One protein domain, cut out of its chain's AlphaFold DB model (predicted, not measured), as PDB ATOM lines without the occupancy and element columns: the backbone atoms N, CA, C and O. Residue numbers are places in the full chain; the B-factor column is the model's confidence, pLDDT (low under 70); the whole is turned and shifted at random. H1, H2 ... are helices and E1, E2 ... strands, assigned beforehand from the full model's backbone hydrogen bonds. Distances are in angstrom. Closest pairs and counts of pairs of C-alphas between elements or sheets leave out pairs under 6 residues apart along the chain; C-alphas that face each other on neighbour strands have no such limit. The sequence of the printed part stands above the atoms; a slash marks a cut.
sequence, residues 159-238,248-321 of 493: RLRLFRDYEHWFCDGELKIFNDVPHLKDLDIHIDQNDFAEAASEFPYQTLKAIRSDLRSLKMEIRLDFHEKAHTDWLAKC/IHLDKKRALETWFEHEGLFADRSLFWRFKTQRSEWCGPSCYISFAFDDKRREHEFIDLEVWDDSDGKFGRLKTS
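What this domain is: This is residues 159 to 238 and 248 to 321 of the 493 residues of an uncharacterized protein of Gibberella intermedia (UniProt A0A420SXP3). The domain is built on one wide, twisted sheet of seven strands, curled like part of a barrel, with the helix H2 packed over E2 and E3, and H4 and H3, apart from each other, only grazing the sheet with residues 248 to 253 and 231 to 235. H2 runs along the strands over E2, H4 comes near E5 and E4 with its residues 248 to 253 and slants away from there, H3 lies by the far end of the strands, and the short H1 sits off the edge at E1. The printed part has 154 residues with four named helices and seven named strands, in the order E1, H1, E2, H2, E3, H3, H4, E4, E5, E6, E7. The sheet is mixed and runs E1, E2, E3, E5, E4, E6, E7; the class is mixed, helices and strands. The whole is compact, with a radius of gyration of the C-alphas of 16.4 A, and its C-alphas span 45 by 39 by 31 A.

Where its parts are: Across the sheet, strand E1 is residues 159 to 163, beginning at C-alpha 159 (25.120, 16.896, 164.456). E2 is residues 186 to 192 and E3 residues 217 to 223, each 20.1 A long. E5, residues 284 to 294, is the longest strand at 31.9 A, and E4, residues 272 to 280, measures 25.8 A. E6 is residues 304 to 309, 16.7 A, and E7 is residues 315 to 318, ending at C-alpha 318 (42.557, 35.348, 152.945). The longest helix, H4, is residues 248 to 263, 22.6 A, and begins at C-alpha 248 (27.416, 43.249, 149.588). H3 is residues 228 to 238, 15.0 A, H2 residues 203 to 209, 10.0 A, and H1 residues 177 to 180, 5.1 A.

How they stand to each other: E1 and E2 are parallel, with N 162 and O 188 2.8 A apart, within hydrogen-bond range. E2 and E3 are parallel, with N 189 and O 219 at 2.8 A. E3 and E5 are antiparallel at 165 degrees, with N 220 and O 291 at 2.9 A. E5 and E4 form a hairpin, with N 276 and O 288 at 2.8 A. E4 and E6 are parallel, with N 277 and O 306 at 2.8 A. E6 and E7 form another hairpin, with N 307 and O 316 at 3.1 A. E1, H1, E2 and E2, H2, E3 are strand-helix-strand units, two parallel neighbour strands with a helix between, and both crossovers are right-handed. H2 is on the sheet at a height of 10.6 A and lies over E2, at 12 degrees to it on the local plane; it is only just not over E3, on which 2 of its 7 C-alphas fall. The closest C-alphas of E2 and H2 are those of Ile 191 and Pro 204, 7.2 A. H4 is on the sheet but only grazes it, with residues 248 to 253; its closest C-alphas with E5 are those of His 249 and Ile 289, 6.2 A. H3 only grazes the sheet too, with residues 231 to 235. H2 and H4 are near each other, with 6 pairs of C-alphas within 10 A, while H3 and H4 are apart. H1 is not on the sheet and touches no helix. In H2, H3 and H4 every O i to N i+4 pair is within hydrogen-bond range; H1, with 4 residues, is too short for such a pair.

The domain as a whole: The two C-alphas farthest apart are those of Pro 182 and Ala 236, 48.1 A. Residues 239 to 247 are not printed, and C-alphas 238 and 248 are 12.3 A apart across the cut. Of the links printed whole, E1 to H1, 13 residues, is long; in it residues 170 to 171 pair antiparallel with residues 174 to 175. The mean pLDDT of the printed part is 73.1; 50 residues are under 70, among them residues 226 to 238 and 308 to 321.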
ATOM      1  N   ARG A 159      24.777  15.920 165.492       87.88
ATOM      2  CA  ARG A 159      25.120  16.896 164.456       87.88
ATOM      3  C   ARG A 159      24.239  16.735 163.229       87.88
ATOM      4  O   ARG A 159      24.180  15.650 162.643       87.88
ATOM      5  N   LEU A 160      23.599  17.818 162.807       87.56
ATOM      6  CA  LEU A 160      22.699  17.808 161.658       87.56
ATOM      7  C   LEU A 160      22.995  18.974 160.721       87.56
ATOM      8  O   LEU A 160      23.266  20.080 161.177       87.56
ATOM      9  N   ARG A 161      22.890  18.725 159.415       86.44
ATOM     10  CA  ARG A 161      22.895  19.751 158.379       86.44
ATOM     11  C   ARG A 161      21.534  19.842 157.690       86.44
ATOM     12  O   ARG A 161      21.088  18.869 157.079       86.44
ATOM     13  N   LEU A 162      20.900  21.006 157.755       84.31
ATOM     14  CA  LEU A 162      19.726  21.356 156.961       84.31
ATOM     15  C   LEU A 162      20.179  21.944 155.627       84.31
ATOM     16  O   LEU A 162      21.015  22.846 155.592       84.31
ATOM     17  N   PHE A 163      19.665  21.400 154.528       77.31
ATOM     18  CA  PHE A 163      20.017  21.835 153.180       77.31
ATOM     19  C   PHE A 163      18.845  21.566 152.235       77.31
ATOM     20  O   PHE A 163      18.511  20.399 152.001       77.31
ATOM     21  N   ARG A 164      18.274  22.636 151.664       71.81
ATOM     22  CA  ARG A 164      17.083  22.607 150.792       71.81
ATOM     23  C   ARG A 164      15.834  21.997 151.466       71.81
ATOM     24  O   ARG A 164      15.858  21.642 152.644       71.81
ATOM     25  N   ASP A 165      14.731  21.895 150.718       70.62
ATOM     26  CA  ASP A 165      13.408  21.418 151.179       70.62
ATOM     27  C   ASP A 165      12.784  22.299 152.296       70.62
ATOM     28  O   ASP A 165      12.276  21.792 153.298       70.62
ATOM     29  N   TYR A 166      12.838  23.623 152.116       74.12
ATOM     30  CA  TYR A 166      12.497  24.671 153.095       74.12
ATOM     31  C   TYR A 166      11.072  24.603 153.668       74.12
ATOM     32  O   TYR A 166      10.886  24.748 154.875       74.12
ATOM     33  N   GLU A 167      10.072  24.306 152.835       68.06
ATOM     34  CA  GLU A 167       8.647  24.256 153.222       68.06
ATOM     35  C   GLU A 167       8.344  23.248 154.344       68.06
ATOM     36  O   GLU A 167       7.308  23.319 154.998       68.06
ATOM     37  N   HIS A 168       9.250  22.298 154.584       70.88
ATOM     38  CA  HIS A 168       9.054  21.194 155.525       70.88
ATOM     39  C   HIS A 168       9.954  21.272 156.758       70.88
ATOM     40  O   HIS A 168      10.025  20.315 157.536       70.88
ATOM     41  N   TRP A 169      10.674  22.382 156.924       75.31
ATOM     42  CA  TRP A 169      11.497  22.615 158.108       75.31
ATOM     43  C   TRP A 169      10.629  22.876 159.338       75.31
ATOM     44  O   TRP A 169      10.990  22.457 160.439       75.31
ATOM     45  N   PHE A 170       9.465  23.493 159.132       75.19
ATOM     46  CA  PHE A 170       8.574  23.927 160.196       75.19
ATOM     47  C   PHE A 170       7.376  22.994 160.376       75.19
ATOM     48  O   PHE A 170       6.810  22.472 159.416       75.19
ATOM     49  N   CYS A 171       6.982  22.808 161.629       74.06
ATOM     50  CA  CYS A 171       5.696  22.262 162.039       74.06
ATOM     51  C   CYS A 171       5.182  23.189 163.142       74.06
ATOM     52  O   CYS A 171       5.887  23.391 164.124       74.06
ATOM     53  N   ASP A 172       4.011  23.797 162.950       70.56
ATOM     54  CA  ASP A 172       3.392  24.705 163.929       70.56
ATOM     55  C   ASP A 172       4.285  25.890 164.364       70.56
ATOM     56  O   ASP A 172       4.232  26.347 165.501       70.56
ATOM     57  N   GLY A 173       5.127  26.396 163.453       70.75
ATOM     58  CA  GLY A 173       6.027  27.530 163.710       70.75
ATOM     59  C   GLY A 173       7.361  27.169 164.375       70.75
ATOM     60  O   GLY A 173       8.250  28.014 164.425       70.75
ATOM     61  N   GLU A 174       7.555  25.918 164.801       77.88
ATOM     62  CA  GLU A 174       8.836  25.421 165.311       77.88
ATOM     63  C   GLU A 174       9.554  24.527 164.296       77.88
ATOM     64  O   GLU A 174       8.944  23.866 163.449       77.88
ATOM     65  N   LEU A 175      10.884  24.463 164.398       79.19
ATOM     66  CA  LEU A 175      11.683  23.547 163.593       79.19
ATOM     67  C   LEU A 175      11.407  22.094 164.010       79.19
ATOM     68  O   LEU A 175      11.809  21.640 165.083       79.19
ATOM     69  N   LYS A 176      10.804  21.316 163.104       78.12
ATOM     70  CA  LYS A 176      10.395  19.916 163.329       78.12
ATOM     71  C   LYS A 176      11.535  19.010 163.812       78.12
ATOM     72  O   LYS A 176      11.304  18.003 164.479       78.12
ATOM     73  N   ILE A 177      12.777  19.354 163.476       78.00
ATOM     74  CA  ILE A 177      13.964  18.573 163.841       78.00
ATOM     75  C   ILE A 177      14.182  18.441 165.345       78.00
ATOM     76  O   ILE A 177      14.719  17.417 165.763       78.00
ATOM     77  N   PHE A 178      13.755  19.420 166.144       79.25
ATOM     78  CA  PHE A 178      13.943  19.371 167.592       79.25
ATOM     79  C   PHE A 178      13.056  18.306 168.248       79.25
ATOM     80  O   PHE A 178      13.474  17.682 169.221       79.25
ATOM     81  N   ASN A 179      11.895  18.008 167.655       79.56
ATOM     82  CA  ASN A 179      11.025  16.917 168.101       79.56
ATOM     83  C   ASN A 179      11.595  15.540 167.731       79.56
ATOM     84  O   ASN A 179      11.502  14.590 168.506       79.56
ATOM     85  N   ASP A 180      12.214  15.427 166.554       77.56
ATOM     86  CA  ASP A 180      12.752  14.156 166.062       77.56
ATOM     87  C   ASP A 180      14.131  13.806 166.653       77.56
ATOM     88  O   ASP A 180      14.496  12.629 166.730       77.56
ATOM     89  N   VAL A 181      14.925  14.818 167.025       82.12
ATOM     90  CA  VAL A 181      16.308  14.679 167.505       82.12
ATOM     91  C   VAL A 181      16.496  15.501 168.791       82.12
ATOM     92  O   VAL A 181      17.045  16.602 168.752       82.12
ATOM     93  N   PRO A 182      16.093  14.964 169.955       78.31
ATOM     94  CA  PRO A 182      16.099  15.713 171.216       78.31
ATOM     95  C   PRO A 182      17.505  15.980 171.782       78.31
ATOM     96  O   PRO A 182      17.661  16.791 172.686       78.31
ATOM     97  N   HIS A 183      18.538  15.289 171.286       83.56
ATOM     98  CA  HIS A 183      19.928  15.417 171.749       83.56
ATOM     99  C   HIS A 183      20.830  16.173 170.760       83.56
ATOM    100  O   HIS A 183      22.054  16.008 170.785       83.56
ATOM    101  N   LEU A 184      20.233  16.973 169.874       84.56
ATOM    102  CA  LEU A 184      20.961  17.785 168.907       84.56
ATOM    103  C   LEU A 184      21.835  18.822 169.633       84.56
ATOM    104  O   LEU A 184      21.356  19.545 170.498       84.56
ATOM    105  N   LYS A 185      23.124  18.877 169.288       85.06
ATOM    106  CA  LYS A 185      24.097  19.810 169.886       85.06
ATOM    107  C   LYS A 185      24.649  20.800 168.872       85.06
ATOM    108  O   LYS A 185      24.827  21.967 169.211       85.06
ATOM    109  N   ASP A 186      24.909  20.312 167.659       86.38
ATOM    110  CA  ASP A 186      25.519  21.076 166.577       86.38
ATOM    111  C   ASP A 186      24.562  21.105 165.370       86.38
ATOM    112  O   ASP A 186      24.179  20.054 164.841       86.38
ATOM    113  N   LEU A 187      24.183  22.299 164.919       88.31
ATOM    114  CA  LEU A 187      23.271  22.490 163.789       88.31
ATOM    115  C   LEU A 187      23.944  23.331 162.695       88.31
ATOM    116  O   LEU A 187      24.376  24.452 162.943       88.31
ATOM    117  N   ASP A 188      24.031  22.794 161.478       87.81
ATOM    118  CA  ASP A 188      24.479  23.515 160.280       87.81
ATOM    119  C   ASP A 188      23.265  23.766 159.378       87.81
ATOM    120  O   ASP A 188      22.561  22.835 159.001       87.81
ATOM    121  N   ILE A 189      22.987  25.011 159.027       87.19
ATOM    122  CA  ILE A 189      21.854  25.395 158.187       87.19
ATOM    123  C   ILE A 189      22.409  26.042 156.932       87.19
ATOM    124  O   ILE A 189      23.171  26.998 157.008       87.19
ATOM    125  N   HIS A 190      22.014  25.534 155.773       86.50
ATOM    126  CA  HIS A 190      22.362  26.129 154.497       86.50
ATOM    127  C   HIS A 190      21.094  26.521 153.744       86.50
ATOM    128  O   HIS A 190      20.244  25.670 153.464       86.50
ATOM    129  N   ILE A 191      20.990  27.809 153.431       83.94
ATOM    130  CA  ILE A 191      19.873  28.417 152.717       83.94
ATOM    131  C   ILE A 191      20.397  29.006 151.413       83.94
ATOM    132  O   ILE A 191      21.321  29.814 151.417       83.94
ATOM    133  N   ASP A 192      19.785  28.621 150.304       81.44
ATOM    134  CA  ASP A 192      20.018  29.218 148.996       81.44
ATOM    135  C   ASP A 192      18.877  30.189 148.689       81.44
ATOM    136  O   ASP A 192      17.742  29.754 148.505       81.44
ATOM    137  N   GLN A 193      19.148  31.501 148.678       76.25
ATOM    138  CA  GLN A 193      18.102  32.491 148.404       76.25
ATOM    139  C   GLN A 193      17.531  32.378 146.984       76.25
ATOM    140  O   GLN A 193      16.368  32.715 146.791       76.25
ATOM    141  N   ASN A 194      18.284  31.820 146.029       72.88
ATOM    142  CA  ASN A 194      17.802  31.615 144.660       72.88
ATOM    143  C   ASN A 194      16.698  30.552 144.575       72.88
ATOM    144  O   ASN A 194      15.994  30.477 143.571       72.88
ATOM    145  N   ASP A 195      16.564  29.696 145.593       70.88
ATOM    146  CA  ASP A 195      15.515  28.675 145.634       70.88
ATOM    147  C   ASP A 195      14.129  29.280 145.980       70.88
ATOM    148  O   ASP A 195      13.124  28.568 145.923       70.88
ATOM    149  N   PHE A 196      14.048  30.568 146.342       66.06
ATOM    150  CA  PHE A 196      12.816  31.248 146.757       66.06
ATOM    151  C   PHE A 196      12.330  32.255 145.705       66.06
ATOM    152  O   PHE A 196      13.118  32.970 145.098       66.06
ATOM    153  N   ALA A 197      11.010  32.368 145.531       57.75
ATOM    154  CA  ALA A 197      10.409  33.522 144.855       57.75
ATOM    155  C   ALA A 197      10.450  34.762 145.777       57.75
ATOM    156  O   ALA A 197      10.483  34.602 146.997       57.75
ATOM    157  N   GLU A 198      10.376  35.984 145.228       54.69
ATOM    158  CA  GLU A 198      10.478  37.265 145.975       54.69
ATOM    159  C   GLU A 198       9.606  37.331 147.254       54.69
ATOM    160  O   GLU A 198       9.999  37.936 148.254       54.69
ATOM    161  N   ALA A 199       8.461  36.639 147.267       49.62
ATOM    162  CA  ALA A 199       7.538  36.553 148.401       49.62
ATOM    163  C   ALA A 199       8.044  35.730 149.611       49.62
ATOM    164  O   ALA A 199       7.456  35.817 150.684       49.62
ATOM    165  N   ALA A 200       9.111  34.935 149.471       58.53
ATOM    166  CA  ALA A 200       9.644  34.057 150.524       58.53
ATOM    167  C   ALA A 200      11.000  34.526 151.094       58.53
ATOM    168  O   ALA A 200      11.697  33.779 151.784       58.53
ATOM    169  N   SER A 201      11.349  35.797 150.875       63.91
ATOM    170  CA  SER A 201      12.553  36.444 151.421       63.91
ATOM    171  C   SER A 201      12.615  36.482 152.960       63.91
ATOM    172  O   SER A 201      13.696  36.660 153.527       63.91
ATOM    173  N   GLU A 202      11.489  36.256 153.648       73.62
ATOM    174  CA  GLU A 202      11.406  36.175 155.113       73.62
ATOM    175  C   GLU A 202      11.868  34.830 155.696       73.62
ATOM    176  O   GLU A 202      12.150  34.734 156.893       73.62
ATOM    177  N   PHE A 203      11.989  33.788 154.870       76.12
ATOM    178  CA  PHE A 203      12.293  32.431 155.328       76.12
ATOM    179  C   PHE A 203      13.580  32.308 156.179       76.12
ATOM    180  O   PHE A 203      13.553  31.616 157.206       76.12
ATOM    181  N   PRO A 204      14.705  32.981 155.846       79.06
ATOM    182  CA  PRO A 204      15.900  32.959 156.689       79.06
ATOM    183  C   PRO A 204      15.638  33.503 158.098       79.06
ATOM    184  O   PRO A 204      16.119  32.935 159.075       79.06
ATOM    185  N   TYR A 205      14.838  34.566 158.206       82.94
ATOM    186  CA  TYR A 205      14.499  35.194 159.481       82.94
ATOM    187  C   TYR A 205      13.549  34.318 160.301       82.94
ATOM    188  O   TYR A 205      13.767  34.135 161.496       82.94
ATOM    189  N   GLN A 206      12.548  33.701 159.665       82.19
ATOM    190  CA  GLN A 206      11.667  32.726 160.323       82.19
ATOM    191  C   GLN A 206      12.458  31.528 160.860       82.19
ATOM    192  O   GLN A 206      12.240  31.088 161.987       82.19
ATOM    193  N   THR A 207      13.435  31.045 160.085       82.44
ATOM    194  CA  THR A 207      14.334  29.963 160.515       82.44
ATOM    195  C   THR A 207      15.115  30.374 161.744       82.44
ATOM    196  O   THR A 207      15.176  29.608 162.697       82.44
ATOM    197  N   LEU A 208      15.659  31.590 161.749       82.56
ATOM    198  CA  LEU A 208      16.425  32.117 162.870       82.56
ATOM    199  C   LEU A 208      15.602  32.260 164.150       82.56
ATOM    200  O   LEU A 208      16.094  31.889 165.212       82.56
ATOM    201  N   LYS A 209      14.349  32.720 164.052       83.50
ATOM    202  CA  LYS A 209      13.443  32.811 165.209       83.50
ATOM    203  C   LYS A 209      13.100  31.448 165.807       83.50
ATOM    204  O   LYS A 209      12.909  31.345 167.012       83.50
ATOM    205  N   ALA A 210      13.025  30.406 164.982       82.56
ATOM    206  CA  ALA A 210      12.686  29.059 165.433       82.56
ATOM    207  C   ALA A 210      13.878  28.266 166.001       82.56
ATOM    208  O   ALA A 210      13.710  27.112 166.406       82.56
ATOM    209  N   ILE A 211      15.089  28.837 166.016       82.88
ATOM    210  CA  ILE A 211      16.264  28.200 166.616       82.88
ATOM    211  C   ILE A 211      16.176  28.299 168.142       82.88
ATOM    212  O   ILE A 211      15.988  29.373 168.707       82.88
ATOM    213  N   ARG A 212      16.357  27.164 168.822       69.94
ATOM    214  CA  ARG A 212      16.392  27.092 170.286       69.94
ATOM    215  C   ARG A 212      17.720  27.610 170.848       69.94
ATOM    216  O   ARG A 212      18.775  27.463 170.231       69.94
ATOM    217  N   SER A 213      17.675  28.154 172.062       65.06
ATOM    218  CA  SER A 213      18.839  28.687 172.789       65.06
ATOM    219  C   SER A 213      19.770  27.618 173.386       65.06
ATOM    220  O   SER A 213      20.866  27.948 173.842       65.06
ATOM    221  N   ASP A 214      19.361  26.344 173.375       76.69
ATOM    222  CA  ASP A 214      20.062  25.202 173.984       76.69
ATOM    223  C   ASP A 214      21.183  24.603 173.111       76.69
ATOM    224  O   ASP A 214      21.910  23.712 173.561       76.69
ATOM    225  N   LEU A 215      21.365  25.095 171.882       81.75
ATOM    226  CA  LEU A 215      22.420  24.630 170.986       81.75
ATOM    227  C   LEU A 215      23.816  25.016 171.495       81.75
ATOM    228  O   LEU A 215      24.062  26.130 171.964       81.75
ATOM    229  N   ARG A 216      24.755  24.078 171.341       83.12
ATOM    230  CA  ARG A 216      26.176  24.284 171.649       83.12
ATOM    231  C   ARG A 216      26.890  25.004 170.509       83.12
ATOM    232  O   ARG A 216      27.757  25.844 170.736       83.12
ATOM    233  N   SER A 217      26.560  24.626 169.276       86.00
ATOM    234  CA  SER A 217      27.074  25.293 168.090       86.00
ATOM    235  C   SER A 217      26.008  25.409 167.010       86.00
ATOM    236  O   SER A 217      25.224  24.487 166.762       86.00
ATOM    237  N   LEU A 218      26.007  26.559 166.349       88.56
ATOM    238  CA  LEU A 218      25.208  26.818 165.163       88.56
ATOM    239  C   LEU A 218      26.141  27.332 164.086       88.56
ATOM    240  O   LEU A 218      26.984  28.191 164.342       88.56
ATOM    241  N   LYS A 219      25.949  26.846 162.871       89.38
ATOM    242  CA  LYS A 219      26.513  27.439 161.670       89.38
ATOM    243  C   LYS A 219      25.376  27.682 160.697       89.38
ATOM    244  O   LYS A 219      24.621  26.769 160.398       89.38
ATOM    245  N   MET A 220      25.249  28.902 160.205       88.69
ATOM    246  CA  MET A 220      24.282  29.248 159.176       88.69
ATOM    247  C   MET A 220      25.028  29.810 157.975       88.69
ATOM    248  O   MET A 220      25.893  30.666 158.124       88.69
ATOM    249  N   GLU A 221      24.718  29.308 156.790       88.50
ATOM    250  CA  GLU A 221      25.286  29.725 155.515       88.50
ATOM    251  C   GLU A 221      24.138  30.100 154.583       88.50
ATOM    252  O   GLU A 221      23.243  29.298 154.329       88.50
ATOM    253  N   ILE A 222      24.149  31.334 154.098       87.25
ATOM    254  CA  ILE A 222      23.114  31.897 153.241       87.25
ATOM    255  C   ILE A 222      23.780  32.282 151.926       87.25
ATOM    256  O   ILE A 222      24.646  33.159 151.905       87.25
ATOM    257  N   ARG A 223      23.388  31.639 150.827       85.75
ATOM    258  CA  ARG A 223      23.721  32.113 149.483       85.75
ATOM    259  C   ARG A 223      22.842  33.315 149.180       85.75
ATOM    260  O   ARG A 223      21.624  33.217 149.297       85.75
ATOM    261  N   LEU A 224      23.466  34.433 148.843       80.56
ATOM    262  CA  LEU A 224      22.777  35.672 148.517       80.56
ATOM    263  C   LEU A 224      22.213  35.594 147.103       80.56
ATOM    264  O   LEU A 224      22.919  35.156 146.190       80.56
ATOM    265  N   ASP A 225      20.968  36.039 146.947       71.31
ATOM    266  CA  ASP A 225      20.369  36.217 145.630       71.31
ATOM    267  C   ASP A 225      21.026  37.401 144.917       71.31
ATOM    268  O   ASP A 225      21.290  38.458 145.505       71.31
ATOM    269  N   PHE A 226      21.309  37.204 143.636       63.66
ATOM    270  CA  PHE A 226      21.742  38.263 142.749       63.66
ATOM    271  C   PHE A 226      20.620  38.541 141.760       63.66
ATOM    272  O   PHE A 226      20.539  37.911 140.706       63.66
ATOM    273  N   HIS A 227      19.813  39.564 142.042       58.75
ATOM    274  CA  HIS A 227      18.976  40.151 141.001       58.75
ATOM    275  C   HIS A 227      19.840  40.495 139.782       58.75
ATOM    276  O   HIS A 227      20.940  41.031 139.933       58.75
ATOM    277  N   GLU A 228      19.331  40.233 138.578       57.38
ATOM    278  CA  GLU A 228      20.074  40.307 137.311       57.38
ATOM    279  C   GLU A 228      20.870  41.619 137.153       57.38
ATOM    280  O   GLU A 228      22.026  41.603 136.736       57.38
ATOM    281  N   LYS A 229      20.312  42.748 137.615       59.09
ATOM    282  CA  LYS A 229      20.969  44.065 137.619       59.09
ATOM    283  C   LYS A 229      22.074  44.219 138.680       59.09
ATOM    284  O   LYS A 229      23.146  44.747 138.393       59.09
ATOM    285  N   ALA A 230      21.847  43.735 139.901       59.44
ATOM    286  CA  ALA A 230      22.853  43.744 140.967       59.44
ATOM    287  C   ALA A 230      24.012  42.785 140.646       59.44
ATOM    288  O   ALA A 230      25.172  43.095 140.919       59.44
ATOM    289  N   HIS A 231      23.701  41.659 139.996       60.62
ATOM    290  CA  HIS A 231      24.666  40.725 139.435       60.62
ATOM    291  C   HIS A 231      25.549  41.400 138.379       60.62
ATOM    292  O   HIS A 231      26.772  41.313 138.465       60.62
ATOM    293  N   THR A 232      24.953  42.109 137.409       60.75
ATOM    294  CA  THR A 232      25.709  42.804 136.356       60.75
ATOM    295  C   THR A 232      26.559  43.944 136.903       60.75
ATOM    296  O   THR A 232      27.706  44.092 136.482       60.75
ATOM    297  N   ASP A 233      26.049  44.708 137.873       64.62
ATOM    298  CA  ASP A 233      26.777  45.815 138.504       64.62
ATOM    299  C   ASP A 233      27.940  45.309 139.370       64.62
ATOM    300  O   ASP A 233      29.026  45.895 139.388       64.62
ATOM    301  N   TRP A 234      27.741  44.193 140.074       64.44
ATOM    302  CA  TRP A 234      28.796  43.522 140.827       64.44
ATOM    303  C   TRP A 234      29.841  42.898 139.894       64.44
ATOM    304  O   TRP A 234      31.034  43.118 140.091       64.44
ATOM    305  N   LEU A 235      29.419  42.217 138.823       62.06
ATOM    306  CA  LEU A 235      30.308  41.691 137.783       62.06
ATOM    307  C   LEU A 235      31.130  42.796 137.117       62.06
ATOM    308  O   LEU A 235      32.315  42.597 136.859       62.06
ATOM    309  N   ALA A 236      30.530  43.958 136.845       63.22
ATOM    310  CA  ALA A 236      31.232  45.112 136.293       63.22
ATOM    311  C   ALA A 236      32.331  45.609 137.247       63.22
ATOM    312  O   ALA A 236      33.438  45.895 136.800       63.22
ATOM    313  N   LYS A 237      32.061  45.628 138.560       60.97
ATOM    314  CA  LYS A 237      33.040  45.994 139.601       60.97
ATOM    315  C   LYS A 237      34.110  44.923 139.836       60.97
ATOM    316  O   LYS A 237      35.228  45.267 140.200       60.97
ATOM    317  N   CYS A 238      33.790  43.645 139.633       54.81
ATOM    318  CA  CYS A 238      34.730  42.528 139.780       54.81
ATOM    319  C   CYS A 238      35.560  42.239 138.519       54.81
ATOM    320  O   CYS A 238      36.533  41.493 138.604       54.81
ATOM    321  N   ILE A 248      28.714  43.939 149.504       74.62
ATOM    322  CA  ILE A 248      27.416  43.249 149.588       74.62
ATOM    323  C   ILE A 248      27.327  42.386 150.854       74.62
ATOM    324  O   ILE A 248      26.310  42.387 151.548       74.62
ATOM    325  N   HIS A 249      28.408  41.673 151.181       82.00
ATOM    326  CA  HIS A 249      28.470  40.857 152.392       82.00
ATOM    327  C   HIS A 249      28.389  41.725 153.648       82.00
ATOM    328  O   HIS A 249      27.686  41.372 154.591       82.00
ATOM    329  N   LEU A 250      29.057  42.882 153.646       80.19
ATOM    330  CA  LEU A 250      29.012  43.842 154.749       80.19
ATOM    331  C   LEU A 250      27.623  44.462 154.920       80.19
ATOM    332  O   LEU A 250      27.152  44.572 156.047       80.19
ATOM    333  N   ASP A 251      26.950  44.834 153.833       81.56
ATOM    334  CA  ASP A 251      25.604  45.408 153.893       81.56
ATOM    335  C   ASP A 251      24.599  44.384 154.432       81.56
ATOM    336  O   ASP A 251      23.802  44.698 155.320       81.56
ATOM    337  N   LYS A 252      24.687  43.126 153.974       84.06
ATOM    338  CA  LYS A 252      23.831  42.054 154.490       84.06
ATOM    339  C   LYS A 252      24.160  41.687 155.935       84.06
ATOM    340  O   LYS A 252      23.237  41.426 156.702       84.06
ATOM    341  N   LYS A 253      25.442  41.702 156.316       87.38
ATOM    342  CA  LYS A 253      25.880  41.540 157.707       87.38
ATOM    343  C   LYS A 253      25.239  42.605 158.595       87.38
ATOM    344  O   LYS A 253      24.579  42.237 159.556       87.38
ATOM    345  N   ARG A 254      25.349  43.892 158.232       85.44
ATOM    346  CA  ARG A 254      24.734  44.987 159.003       85.44
ATOM    347  C   ARG A 254      23.227  44.796 159.150       85.44
ATOM    348  O   ARG A 254      22.717  44.955 160.245       85.44
ATOM    349  N   ALA A 255      22.533  44.412 158.077       85.88
ATOM    350  CA  ALA A 255      21.093  44.156 158.122       85.88
ATOM    351  C   ALA A 255      20.707  42.982 159.042       85.88
ATOM    352  O   ALA A 255      19.638  43.001 159.644       85.88
ATOM    353  N   LEU A 256      21.552  41.949 159.137       87.00
ATOM    354  CA  LEU A 256      21.345  40.834 160.063       87.00
ATOM    355  C   LEU A 256      21.667  41.231 161.507       87.00
ATOM    356  O   LEU A 256      20.909  40.872 162.396       87.00
ATOM    357  N   GLU A 257      22.741  41.986 161.739       87.12
ATOM    358  CA  GLU A 257      23.124  42.471 163.072       87.12
ATOM    359  C   GLU A 257      22.059  43.399 163.661       87.12
ATOM    360  O   GLU A 257      21.601  43.158 164.774       87.12
ATOM    361  N   THR A 258      21.568  44.377 162.892       88.50
ATOM    362  CA  THR A 258      20.481  45.261 163.349       88.50
ATOM    363  C   THR A 258      19.200  44.489 163.654       88.50
ATOM    364  O   THR A 258      18.461  44.838 164.571       88.50
ATOM    365  N   TRP A 259      18.926  43.422 162.900       87.56
ATOM    366  CA  TRP A 259      17.780  42.557 163.153       87.56
ATOM    367  C   TRP A 259      17.973  41.669 164.391       87.56
ATOM    368  O   TRP A 259      17.039  41.521 165.177       87.56
ATOM    369  N   PHE A 260      19.175  41.119 164.608       88.12
ATOM    370  CA  PHE A 260      19.507  40.364 165.820       88.12
ATOM    371  C   PHE A 260      19.368  41.227 167.074       88.12
ATOM    372  O   PHE A 260      18.781  40.771 168.053       88.12
ATOM    373  N   GLU A 261      19.834  42.476 167.021       85.88
ATOM    374  CA  GLU A 261      19.674  43.451 168.104       85.88
ATOM    375  C   GLU A 261      18.197  43.756 168.380       85.88
ATOM    376  O   GLU A 261      17.775  43.748 169.535       85.88
ATOM    377  N   HIS A 262      17.396  43.970 167.330       88.50
ATOM    378  CA  HIS A 262      15.963  44.242 167.461       88.50
ATOM    379  C   HIS A 262      15.186  43.068 168.084       88.50
ATOM    380  O   HIS A 262      14.298  43.280 168.907       88.50
ATOM    381  N   GLU A 263      15.502  41.830 167.701       85.12
ATOM    382  CA  GLU A 263      14.838  40.622 168.214       85.12
ATOM    383  C   GLU A 263      15.464  40.087 169.516       85.12
ATOM    384  O   GLU A 263      14.939  39.145 170.107       85.12
ATOM    385  N   GLY A 264      16.585  40.658 169.971       80.94
ATOM    386  CA  GLY A 264      17.324  40.183 171.145       80.94
ATOM    387  C   GLY A 264      17.950  38.794 170.965       80.94
ATOM    388  O   GLY A 264      18.151  38.073 171.944       80.94
ATOM    389  N   LEU A 265      18.241  38.389 169.726       80.69
ATOM    390  CA  LEU A 265      18.818  37.082 169.410       80.69
ATOM    391  C   LEU A 265      20.347  37.119 169.538       80.69
ATOM    392  O   LEU A 265      20.998  38.022 169.023       80.69
ATOM    393  N   PHE A 266      20.928  36.100 170.181       77.56
ATOM    394  CA  PHE A 266      22.381  35.907 170.335       77.56
ATOM    395  C   PHE A 266      23.138  37.026 171.075       77.56
ATOM    396  O   PHE A 266      24.360  37.091 170.979       77.56
ATOM    397  N   ALA A 267      22.453  37.877 171.845       73.81
ATOM    398  CA  ALA A 267      23.082  38.970 172.599       73.81
ATOM    399  C   ALA A 267      24.108  38.491 173.650       73.81
ATOM    400  O   ALA A 267      24.994  39.239 174.050       73.81
ATOM    401  N   ASP A 268      23.993  37.238 174.091       76.44
ATOM    402  CA  ASP A 268      24.864  36.571 175.058       76.44
ATOM    403  C   ASP A 268      26.060  35.840 174.416       76.44
ATOM    404  O   ASP A 268      26.895  35.285 175.134       76.44
ATOM    405  N   ARG A 269      26.158  35.806 173.078       76.56
ATOM    406  CA  ARG A 269      27.129  34.972 172.353       76.56
ATOM    407  C   ARG A 269      27.924  35.768 171.322       76.56
ATOM    408  O   ARG A 269      27.387  36.540 170.539       76.56
ATOM    409  N   SER A 270      29.226  35.497 171.244       78.56
ATOM    410  CA  SER A 270      30.084  36.056 170.195       78.56
ATOM    411  C   SER A 270      29.830  35.357 168.854       78.56
ATOM    412  O   SER A 270      30.052  34.147 168.728       78.56
ATOM    413  N   LEU A 271      29.406  36.114 167.841       83.25
ATOM    414  CA  LEU A 271      29.192  35.608 166.484       83.25
ATOM    415  C   LEU A 271      30.473  35.704 165.649       83.25
ATOM    416  O   LEU A 271      31.100  36.754 165.542       83.25
ATOM    417  N   PHE A 272      30.828  34.604 164.994       84.62
ATOM    418  CA  PHE A 272      31.896  34.547 164.003       84.62
ATOM    419  C   PHE A 272      31.309  34.674 162.602       84.62
ATOM    420  O   PHE A 272      30.448  33.880 162.230       84.62
ATOM    421  N   TRP A 273      31.817  35.611 161.804       85.62
ATOM    422  CA  TRP A 273      31.357  35.848 160.436       85.62
ATOM    423  C   TRP A 273      32.357  35.321 159.408       85.62
ATOM    424  O   TRP A 273      33.569  35.480 159.546       85.62
ATOM    425  N   ARG A 274      31.841  34.733 158.331       85.94
ATOM    426  CA  ARG A 274      32.620  34.302 157.173       85.94
ATOM    427  C   ARG A 274      31.912  34.685 155.884       85.94
ATOM    428  O   ARG A 274      30.752  34.327 155.680       85.94
ATOM    429  N   PHE A 275      32.639  35.349 154.996       87.19
ATOM    430  CA  PHE A 275      32.181  35.730 153.668       87.19
ATOM    431  C   PHE A 275      32.889  34.876 152.632       87.19
ATOM    432  O   PHE A 275      34.117  34.826 152.587       87.19
ATOM    433  N   LYS A 276      32.109  34.209 151.790       82.88
ATOM    434  CA  LYS A 276      32.629  33.361 150.729       82.88
ATOM    435  C   LYS A 276      32.126  33.853 149.380       82.88
ATOM    436  O   LYS A 276      30.928  34.017 149.183       82.88
ATOM    437  N   THR A 277      33.037  34.048 148.440       81.06
ATOM    438  CA  THR A 277      32.718  34.390 147.053       81.06
ATOM    439  C   THR A 277      33.197  33.255 146.162       81.06
ATOM    440  O   THR A 277      34.376  32.929 146.135       81.06
ATOM    441  N   GLN A 278      32.279  32.625 145.446       76.50
ATOM    442  CA  GLN A 278      32.530  31.470 144.600       76.50
ATOM    443  C   GLN A 278      32.341  31.864 143.137       76.50
ATOM    444  O   GLN A 278      31.242  32.221 142.737       76.50
ATOM    445  N   ARG A 279      33.395  31.797 142.332       72.38
ATOM    446  CA  ARG A 279      33.381  32.033 140.890       72.38
ATOM    447  C   ARG A 279      33.327  30.681 140.194       72.38
ATOM    448  O   ARG A 279      34.277  29.908 140.267       72.38
ATOM    449  N   SER A 280      32.187  30.391 139.577       64.31
ATOM    450  CA  SER A 280      31.993  29.183 138.785       64.31
ATOM    451  C   SER A 280      31.815  29.541 137.319       64.31
ATOM    452  O   SER A 280      30.984  30.390 136.996       64.31
ATOM    453  N   GLU A 281      32.541  28.860 136.432       58.22
ATOM    454  CA  GLU A 281      32.308  28.950 134.984       58.22
ATOM    455  C   GLU A 281      30.928  28.397 134.597       58.22
ATOM    456  O   GLU A 281      30.320  28.851 133.630       58.22
ATOM    457  N   TRP A 282      30.405  27.443 135.374       52.53
ATOM    458  CA  TRP A 282      29.180  26.704 135.057       52.53
ATOM    459  C   TRP A 282      27.924  27.303 135.685       52.53
ATOM    460  O   TRP A 282      26.829  27.141 135.150       52.53
ATOM    461  N   CYS A 283      28.061  27.950 136.842       55.81
ATOM    462  CA  CYS A 283      26.926  28.427 137.641       55.81
ATOM    463  C   CYS A 283      26.941  29.941 137.899       55.81
ATOM    464  O   CYS A 283      26.093  30.427 138.647       55.81
ATOM    465  N   GLY A 284      27.877  30.678 137.290       61.75
ATOM    466  CA  GLY A 284      28.091  32.098 137.558       61.75
ATOM    467  C   GLY A 284      28.707  32.352 138.943       61.75
ATOM    468  O   GLY A 284      28.918  31.422 139.732       61.75
ATOM    469  N   PRO A 285      29.056  33.607 139.261       68.56
ATOM    470  CA  PRO A 285      29.532  33.958 140.587       68.56
ATOM    471  C   PRO A 285      28.411  33.848 141.627       68.56
ATOM    472  O   PRO A 285      27.267  34.222 141.389       68.56
ATOM    473  N   SER A 286      28.748  33.349 142.811       73.94
ATOM    474  CA  SER A 286      27.849  33.250 143.954       73.94
ATOM    475  C   SER A 286      28.506  33.777 145.226       73.94
ATOM    476  O   SER A 286      29.682  33.536 145.483       73.94
ATOM    477  N   CYS A 287      27.746  34.513 146.029       81.88
ATOM    478  CA  CYS A 287      28.182  35.077 147.296       81.88
ATOM    479  C   CYS A 287      27.451  34.343 148.409       81.88
ATOM    480  O   CYS A 287      26.237  34.176 148.358       81.88
ATOM    481  N   TYR A 288      28.194  33.932 149.420       85.06
ATOM    482  CA  TYR A 288      27.683  33.293 150.613       85.06
ATOM    483  C   TYR A 288      28.096  34.124 151.816       85.06
ATOM    484  O   TYR A 288      29.281  34.406 152.014       85.06
ATOM    485  N   ILE A 289      27.117  34.476 152.636       88.56
ATOM    486  CA  ILE A 289      27.352  34.993 153.974       88.56
ATOM    487  C   ILE A 289      27.112  33.857 154.954       88.56
ATOM    488  O   ILE A 289      26.110  33.152 154.881       88.56
ATOM    489  N   SER A 290      28.045  33.649 155.868       88.25
ATOM    490  CA  SER A 290      27.882  32.665 156.922       88.25
ATOM    491  C   SER A 290      28.227  33.262 158.266       88.25
ATOM    492  O   SER A 290      29.134  34.086 158.376       88.25
ATOM    493  N   PHE A 291      27.499  32.839 159.285       89.31
ATOM    494  CA  PHE A 291      27.842  33.132 160.662       89.31
ATOM    495  C   PHE A 291      27.751  31.862 161.494       89.31
ATOM    496  O   PHE A 291      27.034  30.915 161.154       89.31
ATOM    497  N   ALA A 292      28.527  31.813 162.562       86.56
ATOM    498  CA  ALA A 292      28.536  30.689 163.471       86.56
ATOM    499  C   ALA A 292      28.832  31.139 164.897       86.56
ATOM    500  O   ALA A 292      29.562  32.102 165.106       86.56
ATOM    501  N   PHE A 293      28.336  30.386 165.869       86.12
ATOM    502  CA  PHE A 293      28.815  30.449 167.245       86.12
ATOM    503  C   PHE A 293      29.216  29.043 167.698       86.12
ATOM    504  O   PHE A 293      28.626  28.046 167.276       86.12
ATOM    505  N   ASP A 294      30.257  28.961 168.519       78.38
ATOM    506  CA  ASP A 294      30.764  27.713 169.090       78.38
ATOM    507  C   ASP A 294      31.365  28.023 170.460       78.38
ATOM    508  O   ASP A 294      32.322  28.793 170.541       78.38
ATOM    509  N   ASP A 295      30.858  27.381 171.515       68.31
ATOM    510  CA  ASP A 295      31.351  27.540 172.892       68.31
ATOM    511  C   ASP A 295      32.864  27.262 173.039       68.31
ATOM    512  O   ASP A 295      33.487  27.645 174.029       68.31
ATOM    513  N   LYS A 296      33.483  26.549 172.083       61.91
ATOM    514  CA  LYS A 296      34.928  26.258 172.090       61.91
ATOM    515  C   LYS A 296      35.790  27.344 171.450       61.91
ATOM    516  O   LYS A 296      37.001  27.356 171.690       61.91
ATOM    517  N   ARG A 297      35.229  28.190 170.583       57.09
ATOM    518  CA  ARG A 297      36.006  29.214 169.879       57.09
ATOM    519  C   ARG A 297      36.091  30.452 170.760       57.09
ATOM    520  O   ARG A 297      35.110  31.152 170.942       57.09
ATOM    521  N   ARG A 298      37.286  30.712 171.298       48.56
ATOM    522  CA  ARG A 298      37.594  32.004 171.924       48.56
ATOM    523  C   ARG A 298      37.450  33.110 170.882       48.56
ATOM    524  O   ARG A 298      37.757  32.874 169.713       48.56
ATOM    525  N   GLU A 299      36.961  34.258 171.331       47.50
ATOM    526  CA  GLU A 299      36.691  35.472 170.562       47.50
ATOM    527  C   GLU A 299      37.741  35.713 169.471       47.50
ATOM    528  O   GLU A 299      38.935  35.820 169.737       47.50
ATOM    529  N   HIS A 300      37.284  35.761 168.225       51.03
ATOM    530  CA  HIS A 300      38.026  36.387 167.143       51.03
ATOM    531  C   HIS A 300      37.052  37.392 166.529       51.03
ATOM    532  O   HIS A 300      36.081  36.978 165.899       51.03
ATOM    533  N   GLU A 301      37.302  38.692 166.707       53.25
ATOM    534  CA  GLU A 301      36.524  39.801 166.111       53.25
ATOM    535  C   GLU A 301      36.587  39.837 164.567       53.25
ATOM    536  O   GLU A 301      36.020  40.717 163.917       53.25
ATOM    537  N   PHE A 302      37.291  38.891 163.947       61.12
ATOM    538  CA  PHE A 302      37.648  38.934 162.536       61.12
ATOM    539  C   PHE A 302      36.634  38.217 161.638       61.12
ATOM    540  O   PHE A 302      36.090  37.165 161.979       61.12
ATOM    541  N   ILE A 303      36.442  38.775 160.440       75.25
ATOM    542  CA  ILE A 303      35.622  38.195 159.374       75.25
ATOM    543  C   ILE A 303      36.522  37.349 158.465       75.25
ATOM    544  O   ILE A 303      37.486  37.857 157.898       75.25
ATOM    545  N   ASP A 304      36.207  36.065 158.306       76.75
ATOM    546  CA  ASP A 304      36.958  35.143 157.441       76.75
ATOM    547  C   ASP A 304      36.526  35.327 155.980       76.75
ATOM    548  O   ASP A 304      35.344  35.189 155.663       76.75
ATOM    549  N   LEU A 305      37.467  35.663 155.095       78.50
ATOM    550  CA  LEU A 305      37.207  35.928 153.679       78.50
ATOM    551  C   LEU A 305      37.736  34.763 152.831       78.50
ATOM    552  O   LEU A 305      38.940  34.492 152.790       78.50
ATOM    553  N   GLU A 306      36.835  34.066 152.144       75.31
ATOM    554  CA  GLU A 306      37.168  32.932 151.279       75.31
ATOM    555  C   GLU A 306      36.769  33.236 149.829       75.31
ATOM    556  O   GLU A 306      35.618  33.573 149.546       75.31
ATOM    557  N   VAL A 307      37.706  33.089 148.890       72.12
ATOM    558  CA  VAL A 307      37.410  33.172 147.454       72.12
ATOM    559  C   VAL A 307      37.728  31.846 146.790       72.12
ATOM    560  O   VAL A 307      38.798  31.264 146.981       72.12
ATOM    561  N   TRP A 308      36.754  31.342 146.043       67.81
ATOM    562  CA  TRP A 308      36.828  30.061 145.358       67.81
ATOM    563  C   TRP A 308      36.681  30.280 143.862       67.81
ATOM    564  O   TRP A 308      35.736  30.942 143.447       67.81
ATOM    565  N   ASP A 309      37.598  29.730 143.076       66.38
ATOM    566  CA  ASP A 309      37.569  29.800 141.617       66.38
ATOM    567  C   ASP A 309      37.624  28.375 141.050       66.38
ATOM    568  O   ASP A 309      38.560  27.622 141.345       66.38
ATOM    569  N   ASP A 310      36.595  27.993 140.289       61.44
ATOM    570  CA  ASP A 310      36.474  26.657 139.683       61.44
ATOM    571  C   ASP A 310      37.596  26.366 138.676       61.44
ATOM    572  O   ASP A 310      37.988  25.211 138.507       61.44
ATOM    573  N   SER A 311      38.127  27.406 138.027       56.56
ATOM    574  CA  SER A 311      39.104  27.284 136.935       56.56
ATOM    575  C   SER A 311      40.472  26.754 137.390       56.56
ATOM    576  O   SER A 311      41.152  26.056 136.639       56.56
ATOM    577  N   ASP A 312      40.847  27.013 138.644       46.38
ATOM    578  CA  ASP A 312      42.206  26.772 139.140       46.38
ATOM    579  C   ASP A 312      42.285  25.731 140.269       46.38
ATOM    580  O   ASP A 312      43.386  25.329 140.655       46.38
ATOM    581  N   GLY A 313      41.157  25.324 140.870       42.94
ATOM    582  CA  GLY A 313      41.145  24.477 142.075       42.94
ATOM    583  C   GLY A 313      41.933  25.065 143.260       42.94
ATOM    584  O   GLY A 313      42.187  24.378 144.254       42.94
ATOM    585  N   LYS A 314      42.352  26.335 143.163       38.72
ATOM    586  CA  LYS A 314      43.176  27.030 144.151       38.72
ATOM    587  C   LYS A 314      42.276  27.615 145.227       38.72
ATOM    588  O   LYS A 314      41.387  28.420 144.975       38.72
ATOM    589  N   PHE A 315      42.545  27.209 146.460       39.62
ATOM    590  CA  PHE A 315      41.886  27.733 147.643       39.62
ATOM    591  C   PHE A 315      42.553  29.051 148.059       39.62
ATOM    592  O   PHE A 315      43.618  29.048 148.679       39.62
ATOM    593  N   GLY A 316      41.938  30.182 147.709       42.31
ATOM    594  CA  GLY A 316      42.334  31.500 148.197       42.31
ATOM    595  C   GLY A 316      41.717  31.756 149.566       42.31
ATOM    596  O   GLY A 316      40.620  32.300 149.666       42.31
ATOM    597  N   ARG A 317      42.400  31.347 150.639       37.31
ATOM    598  CA  ARG A 317      42.003  31.731 151.997       37.31
ATOM    599  C   ARG A 317      42.761  32.979 152.404       37.31
ATOM    600  O   ARG A 317      43.903  32.891 152.858       37.31
ATOM    601  N   LEU A 318      42.103  34.125 152.298       40.19
ATOM    602  CA  LEU A 318      42.557  35.348 152.945       40.19
ATOM    603  C   LEU A 318      42.189  35.263 154.426       40.19
ATOM    604  O   LEU A 318      41.274  35.909 154.923       40.19
ATOM    605  N   LYS A 319      42.951  34.441 155.153       37.06
ATOM    606  CA  LYS A 319      43.071  34.626 156.593       37.06
ATOM    607  C   LYS A 319      43.872  35.902 156.787       37.06
ATOM    608  O   LYS A 319      45.086  35.905 156.579       37.06
ATOM    609  N   THR A 320      43.219  36.962 157.239       38.84
ATOM    610  CA  THR A 320      43.886  38.019 158.001       38.84
ATOM    611  C   THR A 320      44.350  37.408 159.328       38.84
ATOM    612  O   THR A 320      43.747  37.611 160.374       38.84
ATOM    613  N   SER A 321      45.365  36.541 159.261       39.72
ATOM    614  CA  SER A 321      46.084  36.023 160.418       39.72
ATOM    615  C   SER A 321      47.140  37.059 160.768       39.72
ATOM    616  O   SER A 321      48.004  37.358 159.939       39.72
TER     617      SER A 321